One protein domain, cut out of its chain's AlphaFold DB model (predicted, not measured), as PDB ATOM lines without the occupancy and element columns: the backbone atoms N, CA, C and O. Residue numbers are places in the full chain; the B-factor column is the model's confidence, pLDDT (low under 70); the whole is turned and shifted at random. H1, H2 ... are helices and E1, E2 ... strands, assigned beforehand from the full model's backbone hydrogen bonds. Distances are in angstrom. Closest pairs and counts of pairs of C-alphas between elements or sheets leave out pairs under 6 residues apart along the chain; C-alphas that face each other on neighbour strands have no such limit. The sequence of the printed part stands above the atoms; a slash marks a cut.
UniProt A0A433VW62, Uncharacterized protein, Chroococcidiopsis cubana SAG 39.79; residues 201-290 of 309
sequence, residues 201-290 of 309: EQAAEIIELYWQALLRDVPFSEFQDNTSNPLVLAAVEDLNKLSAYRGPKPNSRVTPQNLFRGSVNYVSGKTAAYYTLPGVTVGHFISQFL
ATOM      1  N   GLU A 201     179.623 199.609 185.146       95.75
ATOM      2  CA  GLU A 201     178.827 200.233 184.091       95.75
ATOM      3  C   GLU A 201     178.229 199.188 183.144       95.75
ATOM      4  O   GLU A 201     177.021 199.211 182.922       95.75
ATOM      5  N   GLN A 202     179.025 198.213 182.690       96.75
ATOM      6  CA  GLN A 202     178.533 197.100 181.873       96.75
ATOM      7  C   GLN A 202     177.449 196.293 182.601       96.75
ATOM      8  O   GLN A 202     176.456 195.890 181.989       96.75
ATOM      9  N   ALA A 203     177.621 196.076 183.909       97.88
ATOM     10  CA  ALA A 203     176.616 195.418 184.738       97.88
ATOM     11  C   ALA A 203     175.324 196.247 184.826       97.88
ATOM     12  O   ALA A 203     174.232 195.701 184.662       97.88
ATOM     13  N   ALA A 204     175.433 197.564 185.029       97.56
ATOM     14  CA  ALA A 204     174.274 198.447 185.101       97.56
ATOM     15  C   ALA A 204     173.496 198.525 183.778       97.56
ATOM     16  O   ALA A 204     172.266 198.501 183.802       97.56
ATOM     17  N   GLU A 205     174.190 198.561 182.636       96.31
ATOM     18  CA  GLU A 205     173.564 198.516 181.307       96.31
ATOM     19  C   GLU A 205     172.805 197.202 181.080       96.31
ATOM     20  O   GLU A 205     171.663 197.212 180.622       96.31
ATOM     21  N   ILE A 206     173.395 196.059 181.451       97.75
ATOM     22  CA  ILE A 206     172.725 194.755 181.333       97.75
ATOM     23  C   ILE A 206     171.483 194.687 182.233       97.75
ATOM     24  O   ILE A 206     170.444 194.187 181.796       97.75
ATOM     25  N   ILE A 207     171.552 195.206 183.464       98.38
ATOM     26  CA  ILE A 207     170.393 195.261 184.371       98.38
ATOM     27  C   ILE A 207     169.274 196.123 183.771       98.38
ATOM     28  O   ILE A 207     168.113 195.709 183.783       98.38
ATOM     29  N   GLU A 208     169.597 197.283 183.187       98.06
ATOM     30  CA  GLU A 208     168.609 198.111 182.486       98.06
ATOM     31  C   GLU A 208     167.955 197.349 181.322       98.06
ATOM     32  O   GLU A 208     166.727 197.349 181.209       98.06
ATOM     33  N   LEU A 209     168.740 196.641 180.501       98.06
ATOM     34  CA  LEU A 209     168.220 195.830 179.392       98.06
ATOM     35  C   LEU A 209     167.288 194.705 179.869       98.06
ATOM     36  O   LEU A 209     166.262 194.447 179.231       98.06
ATOM     37  N   TYR A 210     167.596 194.053 180.995       98.62
ATOM     38  CA  TYR A 210     166.699 193.059 181.590       98.62
ATOM     39  C   TYR A 210     165.385 193.688 182.062       98.62
ATOM     40  O   TYR A 210     164.315 193.147 181.770       98.62
ATOM     41  N   TRP A 211     165.431 194.851 182.716       98.62
ATOM     42  CA  TRP A 211     164.215 195.566 183.105       98.62
ATOM     43  C   TRP A 211     163.386 196.010 181.898       98.62
ATOM     44  O   TRP A 211     162.167 195.842 181.906       98.62
ATOM     45  N   GLN A 212     164.020 196.497 180.827       98.25
ATOM     46  CA  GLN A 212     163.332 196.813 179.570       98.25
ATOM     47  C   GLN A 212     162.672 195.572 178.953       98.25
ATOM     48  O   GLN A 212     161.563 195.655 178.426       98.25
ATOM     49  N   ALA A 213     163.322 194.407 179.029       98.31
ATOM     50  CA  ALA A 213     162.750 193.158 178.541       98.31
ATOM     51  C   ALA A 213     161.527 192.711 179.358       98.31
ATOM     52  O   ALA A 213     160.553 192.248 178.763       98.31
ATOM     53  N   LEU A 214     161.564 192.871 180.685       98.44
ATOM     54  CA  LEU A 214     160.454 192.545 181.591       98.44
ATOM     55  C   LEU A 214     159.272 193.514 181.457       98.44
ATOM     56  O   LEU A 214     158.124 193.110 181.606       98.44
ATOM     57  N   LEU A 215     159.546 194.785 181.159       98.19
ATOM     58  CA  LEU A 215     158.540 195.844 181.036       98.19
ATOM     59  C   LEU A 215     158.040 196.051 179.597       98.19
ATOM     60  O   LEU A 215     157.341 197.029 179.338       98.19
ATOM     61  N   ARG A 216     158.371 195.152 178.659       97.69
ATOM     62  CA  ARG A 216     158.065 195.315 177.226       97.69
ATOM     63  C   ARG A 216     156.574 195.509 176.932       97.69
ATOM     64  O   ARG A 216     156.244 196.258 176.021       97.69
ATOM     65  N   ASP A 217     155.711 194.868 177.717       96.94
ATOM     66  CA  ASP A 217     154.253 194.902 177.544       96.94
ATOM     67  C   ASP A 217     153.558 195.895 178.499       96.94
ATOM     68  O   ASP A 217     152.331 195.925 178.602       96.94
ATOM     69  N   VAL A 218     154.324 196.709 179.237       97.19
ATOM     70  CA  VAL A 218     153.767 197.754 180.102       97.19
ATOM     71  C   VAL A 218     153.532 199.018 179.269       97.19
ATOM     72  O   VAL A 218     154.478 199.539 178.675       97.19
ATOM     73  N   PRO A 219     152.302 199.566 179.231       95.75
ATOM     74  CA  PRO A 219     152.022 200.734 178.410       95.75
ATOM     75  C   PRO A 219     152.770 201.964 178.934       95.75
ATOM     76  O   PRO A 219     152.856 202.194 180.140       95.75
ATOM     77  N   PHE A 220     153.245 202.825 178.028       95.25
ATOM     78  CA  PHE A 220     154.004 204.031 178.391       95.25
ATOM     79  C   PHE A 220     153.245 205.020 179.296       95.25
ATOM     80  O   PHE A 220     153.873 205.877 179.915       95.25
ATOM     81  N   SER A 221     151.915 204.913 179.407       94.50
ATOM     82  CA  SER A 221     151.120 205.673 180.383       94.50
ATOM     83  C   SER A 221     151.454 205.323 181.836       94.50
ATOM     84  O   SER A 221     151.237 206.153 182.710       94.50
ATOM     85  N   GLU A 222     152.007 204.134 182.092       97.06
ATOM     86  CA  GLU A 222     152.481 203.708 183.416       97.06
ATOM     87  C   GLU A 222     153.894 204.215 183.736       97.06
ATOM     88  O   GLU A 222     154.350 204.115 184.867       97.06
ATOM     89  N   PHE A 223     154.603 204.810 182.774       96.44
ATOM     90  CA  PHE A 223     155.923 205.418 182.982       96.44
ATOM     91  C   PHE A 223     155.776 206.896 183.365       96.44
ATOM     92  O   PHE A 223     156.393 207.785 182.776       96.44
ATOM     93  N   GLN A 224     154.868 207.180 184.295       95.25
ATOM     94  CA  GLN A 224     154.576 208.514 184.818       95.25
ATOM     95  C   GLN A 224     154.820 208.514 186.326       95.25
ATOM     96  O   GLN A 224     154.585 207.506 186.989       95.25
ATOM     97  N   ASP A 225     155.276 209.633 186.892       94.94
ATOM     98  CA  ASP A 225     155.674 209.698 188.311       94.94
ATOM     99  C   ASP A 225     154.534 209.372 189.300       94.94
ATOM    100  O   ASP A 225     154.798 209.061 190.459       94.94
ATOM    101  N   ASN A 226     153.274 209.413 188.857       95.06
ATOM    102  CA  ASN A 226     152.090 209.043 189.635       95.06
ATOM    103  C   ASN A 226     151.631 207.582 189.437       95.06
ATOM    104  O   ASN A 226     150.529 207.243 189.870       95.06
ATOM    105  N   THR A 227     152.417 206.735 188.767       97.31
ATOM    106  CA  THR A 227     152.072 205.322 188.560       97.31
ATOM    107  C   THR A 227     151.986 204.546 189.876       97.31
ATOM    108  O   THR A 227     152.717 204.806 190.833       97.31
ATOM    109  N   SER A 228     151.108 203.546 189.900       97.38
ATOM    110  CA  SER A 228     151.043 202.512 190.936       97.38
ATOM    111  C   SER A 228     151.529 201.147 190.435       97.38
ATOM    112  O   SER A 228     151.394 200.152 191.149       97.38
ATOM    113  N   ASN A 229     152.094 201.072 189.223       98.06
ATOM    114  CA  ASN A 229     152.556 199.823 188.632       98.06
ATOM    115  C   ASN A 229     153.767 199.269 189.415       98.06
ATOM    116  O   ASN A 229     154.836 199.889 189.418       98.06
ATOM    117  N   PRO A 230     153.646 198.085 190.045       98.19
ATOM    118  CA  PRO A 230     154.689 197.563 190.922       98.19
ATOM    119  C   PRO A 230     155.985 197.217 190.180       98.19
ATOM    120  O   PRO A 230     157.057 197.342 190.764       98.19
ATOM    121  N   LEU A 231     155.920 196.821 188.902       98.25
ATOM    122  CA  LEU A 231     157.114 196.474 188.123       98.25
ATOM    123  C   LEU A 231     157.914 197.720 187.732       98.25
ATOM    124  O   LEU A 231     159.140 197.707 187.807       98.25
ATOM    125  N   VAL A 232     157.230 198.810 187.366       98.56
ATOM    126  CA  VAL A 232     157.885 200.099 187.076       98.56
ATOM    127  C   VAL A 232     158.566 200.633 188.335       98.56
ATOM    128  O   VAL A 232     159.725 201.039 188.288       98.56
ATOM    129  N   LEU A 233     157.874 200.585 189.477       98.56
ATOM    130  CA  LEU A 233     158.432 201.021 190.758       98.56
ATOM    131  C   LEU A 233     159.632 200.160 191.188       98.56
ATOM    132  O   LEU A 233     160.634 200.716 191.636       98.56
ATOM    133  N   ALA A 234     159.572 198.839 190.992       98.62
ATOM    134  CA  ALA A 234     160.687 197.935 191.279       98.62
ATOM    135  C   ALA A 234     161.914 198.225 190.399       98.62
ATOM    136  O   ALA A 234     163.025 198.312 190.921       98.62
ATOM    137  N   ALA A 235     161.722 198.455 189.096       98.62
ATOM    138  CA  ALA A 235     162.807 198.825 188.187       98.62
ATOM    139  C   ALA A 235     163.474 200.147 188.600       98.62
ATOM    140  O   ALA A 235     164.698 200.255 188.635       98.62
ATOM    141  N   VAL A 236     162.671 201.152 188.964       98.44
ATOM    142  CA  VAL A 236     163.176 202.435 189.471       98.44
ATOM    143  C   VAL A 236     163.973 202.243 190.760       98.44
ATOM    144  O   VAL A 236     165.035 202.849 190.916       98.44
ATOM    145  N   GLU A 237     163.476 201.438 191.698       98.31
ATOM    146  CA  GLU A 237     164.179 201.160 192.951       98.31
ATOM    147  C   GLU A 237     165.529 200.480 192.696       98.31
ATOM    148  O   GLU A 237     166.540 200.893 193.264       98.31
ATOM    149  N   ASP A 238     165.551 199.476 191.821       98.44
ATOM    150  CA  ASP A 238     166.746 198.697 191.513       98.44
ATOM    151  C   ASP A 238     167.811 199.539 190.795       98.44
ATOM    152  O   ASP A 238     168.946 199.638 191.259       98.44
ATOM    153  N   LEU A 239     167.433 200.280 189.746       98.12
ATOM    154  CA  LEU A 239     168.364 201.153 189.018       98.12
ATOM    155  C   LEU A 239     168.921 202.294 189.884       98.12
ATOM    156  O   LEU A 239     170.052 202.734 189.674       98.12
ATOM    157  N   ASN A 240     168.174 202.763 190.892       98.06
ATOM    158  CA  ASN A 240     168.680 203.756 191.847       98.06
ATOM    159  C   ASN A 240     169.756 203.195 192.800       98.06
ATOM    160  O   ASN A 240     170.482 203.988 193.401       98.06
ATOM    161  N   LYS A 241     169.893 201.867 192.939       97.69
ATOM    162  CA  LYS A 241     170.969 201.229 193.728       97.69
ATOM    163  C   LYS A 241     172.295 201.171 192.963       97.69
ATOM    164  O   LYS A 241     173.347 200.981 193.571       97.69
ATOM    165  N   LEU A 242     172.264 201.357 191.643       97.00
ATOM    166  CA  LEU A 242     173.421 201.212 190.765       97.00
ATOM    167  C   LEU A 242     174.179 202.540 190.629       97.00
ATOM    168  O   LEU A 242     173.788 203.441 189.882       97.00
ATOM    169  N   SER A 243     175.316 202.657 191.316       94.88
ATOM    170  CA  SER A 243     176.192 203.841 191.248       94.88
ATOM    171  C   SER A 243     176.698 204.125 189.825       94.88
ATOM    172  O   SER A 243     176.865 205.284 189.433       94.88
ATOM    173  N   ALA A 244     176.899 203.072 189.030       95.19
ATOM    174  CA  ALA A 244     177.401 203.154 187.666       95.19
ATOM    175  C   ALA A 244     176.323 203.419 186.601       95.19
ATOM    176  O   ALA A 244     176.672 203.658 185.451       95.19
ATOM    177  N   TYR A 245     175.032 203.462 186.956       95.06
ATOM    178  CA  TYR A 245     173.962 203.730 185.991       95.06
ATOM    179  C   TYR A 245     174.090 205.130 185.363       95.06
ATOM    180  O   TYR A 245     174.148 206.141 186.079       95.06
ATOM    181  N   ARG A 246     174.126 205.192 184.024       92.69
ATOM    182  CA  ARG A 246     174.356 206.416 183.225       92.69
ATOM    183  C   ARG A 246     173.101 207.011 182.585       92.69
ATOM    184  O   ARG A 246     173.195 208.052 181.932       92.69
ATOM    185  N   GLY A 247     171.939 206.384 182.762       92.81
ATOM    186  CA  GLY A 247     170.682 206.915 182.243       92.81
ATOM    187  C   GLY A 247     170.257 208.234 182.914       92.81
ATOM    188  O   GLY A 247     170.849 208.656 183.917       92.81
ATOM    189  N   PRO A 248     169.231 208.915 182.371       94.00
ATOM    190  CA  PRO A 248     168.791 210.219 182.859       94.00
ATOM    191  C   PRO A 248     168.371 210.209 184.332       94.00
ATOM    192  O   PRO A 248     167.511 209.441 184.753       94.00
ATOM    193  N   LYS A 249     168.960 211.123 185.110       92.69
ATOM    194  CA  LYS A 249     168.688 211.314 186.543       92.69
ATOM    195  C   LYS A 249     168.528 212.802 186.879       92.69
ATOM    196  O   LYS A 249     169.381 213.358 187.578       92.69
ATOM    197  N   PRO A 250     167.490 213.497 186.366       87.38
ATOM    198  CA  PRO A 250     167.158 214.832 186.855       87.38
ATOM    199  C   PRO A 250     167.027 214.782 188.383       87.38
ATOM    200  O   PRO A 250     166.322 213.934 188.923       87.38
ATOM    201  N   ASN A 251     167.748 215.656 189.086       87.81
ATOM    202  CA  ASN A 251     167.849 215.652 190.553       87.81
ATOM    203  C   ASN A 251     168.497 214.383 191.149       87.81
ATOM    204  O   ASN A 251     168.162 213.969 192.257       87.81
ATOM    205  N   SER A 252     169.434 213.772 190.418       92.06
ATOM    206  CA  SER A 252     170.260 212.639 190.863       92.06
ATOM    207  C   SER A 252     169.498 211.346 191.163       92.06
ATOM    208  O   SER A 252     170.029 210.473 191.847       92.06
ATOM    209  N   ARG A 253     168.275 211.187 190.640       95.06
ATOM    210  CA  ARG A 253     167.466 209.976 190.826       95.06
ATOM    211  C   ARG A 253     166.747 209.535 189.561       95.06
ATOM    212  O   ARG A 253     166.276 210.359 188.777       95.06
ATOM    213  N   VAL A 254     166.616 208.223 189.416       97.06
ATOM    214  CA  VAL A 254     165.683 207.607 188.473       97.06
ATOM    215  C   VAL A 254     164.276 207.717 189.060       97.06
ATOM    216  O   VAL A 254     164.084 207.519 190.263       97.06
ATOM    217  N   THR A 255     163.304 208.055 188.225       97.12
ATOM    218  CA  THR A 255     161.873 208.128 188.529       97.12
ATOM    219  C   THR A 255     161.100 207.410 187.422       97.12
ATOM    220  O   THR A 255     161.649 207.226 186.332       97.12
ATOM    221  N   PRO A 256     159.832 207.024 187.635       97.31
ATOM    222  CA  PRO A 256     159.027 206.429 186.570       97.31
ATOM    223  C   PRO A 256     158.997 207.273 185.285       97.31
ATOM    224  O   PRO A 256     159.094 206.726 184.191       97.31
ATOM    225  N   GLN A 257     158.951 208.607 185.405       95.56
ATOM    226  CA  GLN A 257     158.937 209.529 184.263       95.56
ATOM    227  C   GLN A 257     160.226 209.510 183.420       95.56
ATOM    228  O   GLN A 257     160.176 209.754 182.205       95.56
ATOM    229  N   ASN A 258     161.381 209.279 184.054       95.88
ATOM    230  CA  ASN A 258     162.695 209.323 183.404       95.88
ATOM    231  C   ASN A 258     163.309 207.935 183.129       95.88
ATOM    232  O   ASN A 258     164.339 207.856 182.454       95.88
ATOM    233  N   LEU A 259     162.658 206.867 183.595       97.25
ATOM    234  CA  LEU A 259     163.023 205.481 183.328       97.25
ATOM    235  C   LEU A 259     163.096 205.233 181.811       97.25
ATOM    236  O   LEU A 259     162.188 205.617 181.074       97.25
ATOM    237  N   PHE A 260     164.190 204.621 181.347       96.38
ATOM    238  CA  PHE A 260     164.462 204.287 179.937       96.38
ATOM    239  C   PHE A 260     164.444 205.469 178.952       96.38
ATOM    240  O   PHE A 260     164.303 205.283 177.740       96.38
ATOM    241  N   ARG A 261     164.576 206.709 179.438       95.25
ATOM    242  CA  ARG A 261     164.744 207.874 178.561       95.25
ATOM    243  C   ARG A 261     166.158 207.903 177.979       95.25
ATOM    244  O   ARG A 261     167.119 207.487 178.616       95.25
ATOM    245  N   GLY A 262     166.287 208.448 176.772       90.19
ATOM    246  CA  GLY A 262     167.555 208.462 176.046       90.19
ATOM    247  C   GLY A 262     168.610 209.394 176.650       90.19
ATOM    248  O   GLY A 262     168.335 210.555 176.964       90.19
ATOM    249  N   SER A 263     169.842 208.901 176.720       90.31
ATOM    250  CA  SER A 263     171.066 209.681 176.895       90.31
ATOM    251  C   SER A 263     172.016 209.415 175.721       90.31
ATOM    252  O   SER A 263     171.815 208.489 174.935       90.31
ATOM    253  N   VAL A 264     173.024 210.266 175.554       89.38
ATOM    254  CA  VAL A 264     174.078 210.096 174.550       89.38
ATOM    255  C   VAL A 264     175.438 210.065 175.229       89.38
ATOM    256  O   VAL A 264     175.670 210.816 176.177       89.38
ATOM    257  N   ASN A 265     176.332 209.218 174.723       90.00
ATOM    258  CA  ASN A 265     177.739 209.180 175.100       90.00
ATOM    259  C   ASN A 265     178.580 209.683 173.920       90.00
ATOM    260  O   ASN A 265     178.394 209.230 172.790       90.00
ATOM    261  N   TYR A 266     179.473 210.639 174.157       88.31
ATOM    262  CA  TYR A 266     180.366 211.178 173.133       88.31
ATOM    263  C   TYR A 266     181.728 211.545 173.717       88.31
ATOM    264  O   TYR A 266     181.901 211.679 174.927       88.31
ATOM    265  N   VAL A 267     182.713 211.736 172.841       88.12
ATOM    266  CA  VAL A 267     184.049 212.182 173.240       88.12
ATOM    267  C   VAL A 267     184.039 213.690 173.483       88.12
ATOM    268  O   VAL A 267     183.804 214.477 172.567       88.12
ATOM    269  N   SER A 268     184.322 214.102 174.717       81.94
ATOM    270  CA  SER A 268     184.556 215.497 175.093       81.94
ATOM    271  C   SER A 268     186.016 215.655 175.514       81.94
ATOM    272  O   SER A 268     186.436 215.198 176.579       81.94
ATOM    273  N   GLY A 269     186.832 216.253 174.644       78.19
ATOM    274  CA  GLY A 269     188.279 216.306 174.840       78.19
ATOM    275  C   GLY A 269     188.906 214.911 174.769       78.19
ATOM    276  O   GLY A 269     188.972 214.325 173.694       78.19
ATOM    277  N   LYS A 270     189.388 214.392 175.906       69.75
ATOM    278  CA  LYS A 270     190.015 213.057 176.012       69.75
ATOM    279  C   LYS A 270     189.151 212.025 176.746       69.75
ATOM    280  O   LYS A 270     189.613 210.912 176.969       69.75
ATOM    281  N   THR A 271     187.940 212.388 177.163       77.25
ATOM    282  CA  THR A 271     187.092 211.550 178.023       77.25
ATOM    283  C   THR A 271     185.710 211.347 177.422       77.25
ATOM    284  O   THR A 271     185.209 212.204 176.693       77.25
ATOM    285  N   ALA A 272     185.078 210.228 177.774       84.69
ATOM    286  CA  ALA A 272     183.657 210.012 177.543       84.69
ATOM    287  C   ALA A 272     182.829 211.028 178.346       84.69
ATOM    288  O   ALA A 272     183.160 211.346 179.492       84.69
ATOM    289  N   ALA A 273     181.762 211.539 177.745       87.56
ATOM    290  CA  ALA A 273     180.803 212.424 178.383       87.56
ATOM    291  C   ALA A 273     179.386 211.917 178.113       87.56
ATOM    292  O   ALA A 273     179.001 211.707 176.963       87.56
ATOM    293  N   TYR A 274     178.609 211.772 179.183       88.94
ATOM    294  CA  TYR A 274     177.202 211.392 179.119       88.94
ATOM    295  C   TYR A 274     176.344 212.643 179.174       88.94
ATOM    296  O   TYR A 274     176.528 213.506 180.035       88.94
ATOM    297  N   TYR A 275     175.382 212.732 178.269       90.06
ATOM    298  CA  TYR A 275     174.505 213.882 178.179       90.06
ATOM    299  C   TYR A 275     173.068 213.449 177.936       90.06
ATOM    300  O   TYR A 275     172.773 212.621 177.080       90.06
ATOM    301  N   THR A 276     172.151 214.026 178.701       91.25
ATOM    302  CA  THR A 276     170.715 213.882 178.459       91.25
ATOM    303  C   THR A 276     170.282 215.037 177.567       91.25
ATOM    304  O   THR A 276     170.401 216.199 177.961       91.25
ATOM    305  N   LEU A 277     169.807 214.733 176.358       90.12
ATOM    306  CA  LEU A 277     169.402 215.762 175.401       90.12
ATOM    307  C   LEU A 277     168.215 216.582 175.947       90.12
ATOM    308  O   LEU A 277     167.283 216.008 176.516       90.12
ATOM    309  N   PRO A 278     168.188 217.914 175.756       91.06
ATOM    310  CA  PRO A 278     167.062 218.734 176.177       91.06
ATOM    311  C   PRO A 278     165.732 218.222 175.615       91.06
ATOM    312  O   PRO A 278     165.606 217.956 174.421       91.06
ATOM    313  N   GLY A 279     164.731 218.101 176.486       91.50
ATOM    314  CA  GLY A 279     163.377 217.682 176.122       91.50
ATOM    315  C   GLY A 279     163.111 216.174 176.172       91.50
ATOM    316  O   GLY A 279     161.947 215.797 176.234       91.50
ATOM    317  N   VAL A 280     164.127 215.299 176.233       92.88
ATOM    318  CA  VAL A 280     163.895 213.832 176.240       92.88
ATOM    319  C   VAL A 280     163.219 213.324 177.514       92.88
ATOM    320  O   VAL A 280     162.543 212.298 177.491       92.88
ATOM    321  N   THR A 281     163.365 214.056 178.620       92.69
ATOM    322  CA  THR A 281     162.722 213.774 179.911       92.69
ATOM    323  C   THR A 281     161.453 214.601 180.138       92.69
ATOM    324  O   THR A 281     160.895 214.572 181.231       92.69
ATOM    325  N   VAL A 282     161.003 215.374 179.143       92.06
ATOM    326  CA  VAL A 282     159.860 216.287 179.269       92.06
ATOM    327  C   VAL A 282     158.670 215.741 178.485       92.06
ATOM    328  O   VAL A 282     158.762 215.491 177.287       92.06
ATOM    329  N   GLY A 283     157.524 215.605 179.155       91.94
ATOM    330  CA  GLY A 283     156.280 215.148 178.533       91.94
ATOM    331  C   GLY A 283     156.255 213.643 178.242       91.94
ATOM    332  O   GLY A 283     156.873 212.841 178.941       91.94
ATOM    333  N   HIS A 284     155.496 213.245 177.222       92.19
ATOM    334  CA  HIS A 284     155.244 211.836 176.905       92.19
ATOM    335  C   HIS A 284     156.513 211.068 176.508       92.19
ATOM    336  O   HIS A 284     157.500 211.652 176.061       92.19
ATOM    337  N   PHE A 285     156.478 209.742 176.675       93.25
ATOM    338  CA  PHE A 285     157.583 208.854 176.303       93.25
ATOM    339  C   PHE A 285     157.873 208.885 174.801       93.25
ATOM    340  O   PHE A 285     159.011 209.073 174.373       93.25
ATOM    341  N   ILE A 286     156.822 208.755 173.992       93.19
ATOM    342  CA  ILE A 286     156.934 208.700 172.538       93.19
ATOM    343  C   ILE A 286     156.939 210.110 171.941       93.19
ATOM    344  O   ILE A 286     156.075 210.943 172.231       93.19
ATOM    345  N   SER A 287     157.907 210.355 171.057       93.19
ATOM    346  CA  SER A 287     158.006 211.590 170.279       93.19
ATOM    347  C   SER A 287     156.737 211.843 169.461       93.19
ATOM    348  O   SER A 287     156.229 210.952 168.780       93.19
ATOM    349  N   GLN A 288     156.257 213.088 169.447       91.50
ATOM    350  CA  GLN A 288     155.073 213.470 168.668       91.50
ATOM    351  C   GLN A 288     155.257 213.258 167.160       91.50
ATOM    352  O   GLN A 288     154.286 212.967 166.469       91.50
ATOM    353  N   PHE A 289     156.495 213.304 166.652       90.62
ATOM    354  CA  PHE A 289     156.792 212.980 165.252       90.62
ATOM    355  C   PHE A 289     156.501 211.516 164.893       90.62
ATOM    356  O   PHE A 289     156.285 211.209 163.725       90.62
ATOM    357  N   LEU A 290     156.481 210.619 165.884       90.12
ATOM    358  CA  LEU A 290     156.135 209.209 165.702       90.12
ATOM    359  C   LEU A 290     154.630 208.955 165.874       90.12
ATOM    360  O   LEU A 290     154.112 207.996 165.318       90.12
TER     361      LEU A 290
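AT A GLANCE: This is residues 201 to 290 of the 309 residues of an uncharacterized protein of Chroococcidiopsis cubana SAG 39.79 (UniProt A0A433VW62). Two helices side by side, H1 and H2, form a hairpin over a core of loops, with residues 254 to 259 packed on H2. A two-stranded antiparallel hairpin, E1 and E2, extends from this body, its tip, residues 267 to 272, sticking out. The printed part has 90 residues, under half in named elements, ordered H1, H2, E1, E2; the class is mixed. It is compact, radius of gyration of the C-alphas 13.4 A, spanning 42 by 32 by 23 A.

HOW THE PARTS SIT: H1, residues 201 to 214, touches residues 235 to 239 alone of H2, residues 230 to 241; the closest C-alphas, Trp 211 and Ala 235, are 6.2 A apart. This helical hairpin has a shallow tilt of 1 degree, opposite ways. O i to N i+4 pairs are within hydrogen-bond range throughout H1 and in 7 of 8 cases in H2. E1, residues 264 to 268, and E2, residues 271 to 275, form an antiparallel hairpin at 143 degrees, with N 264 and O 275 within hydrogen-bond range at 2.8 A. H1 is apart from both strands.

IN THESE COORDINATES: H1 measures 20.1 A from C-alpha 201 at (178.827, 200.233, 184.091), H2 16.9 A, E1 11.8 A and E2 12.8 A, to C-alpha 275 at (174.505, 213.882, 178.179).

THE WHOLE: The farthest C-alphas, Ser 228 and Lys 270, are 43.0 A apart. The printed part has no cut; H1 to H2 and H2 to E1 are long links. Residue 270 alone is under pLDDT 70.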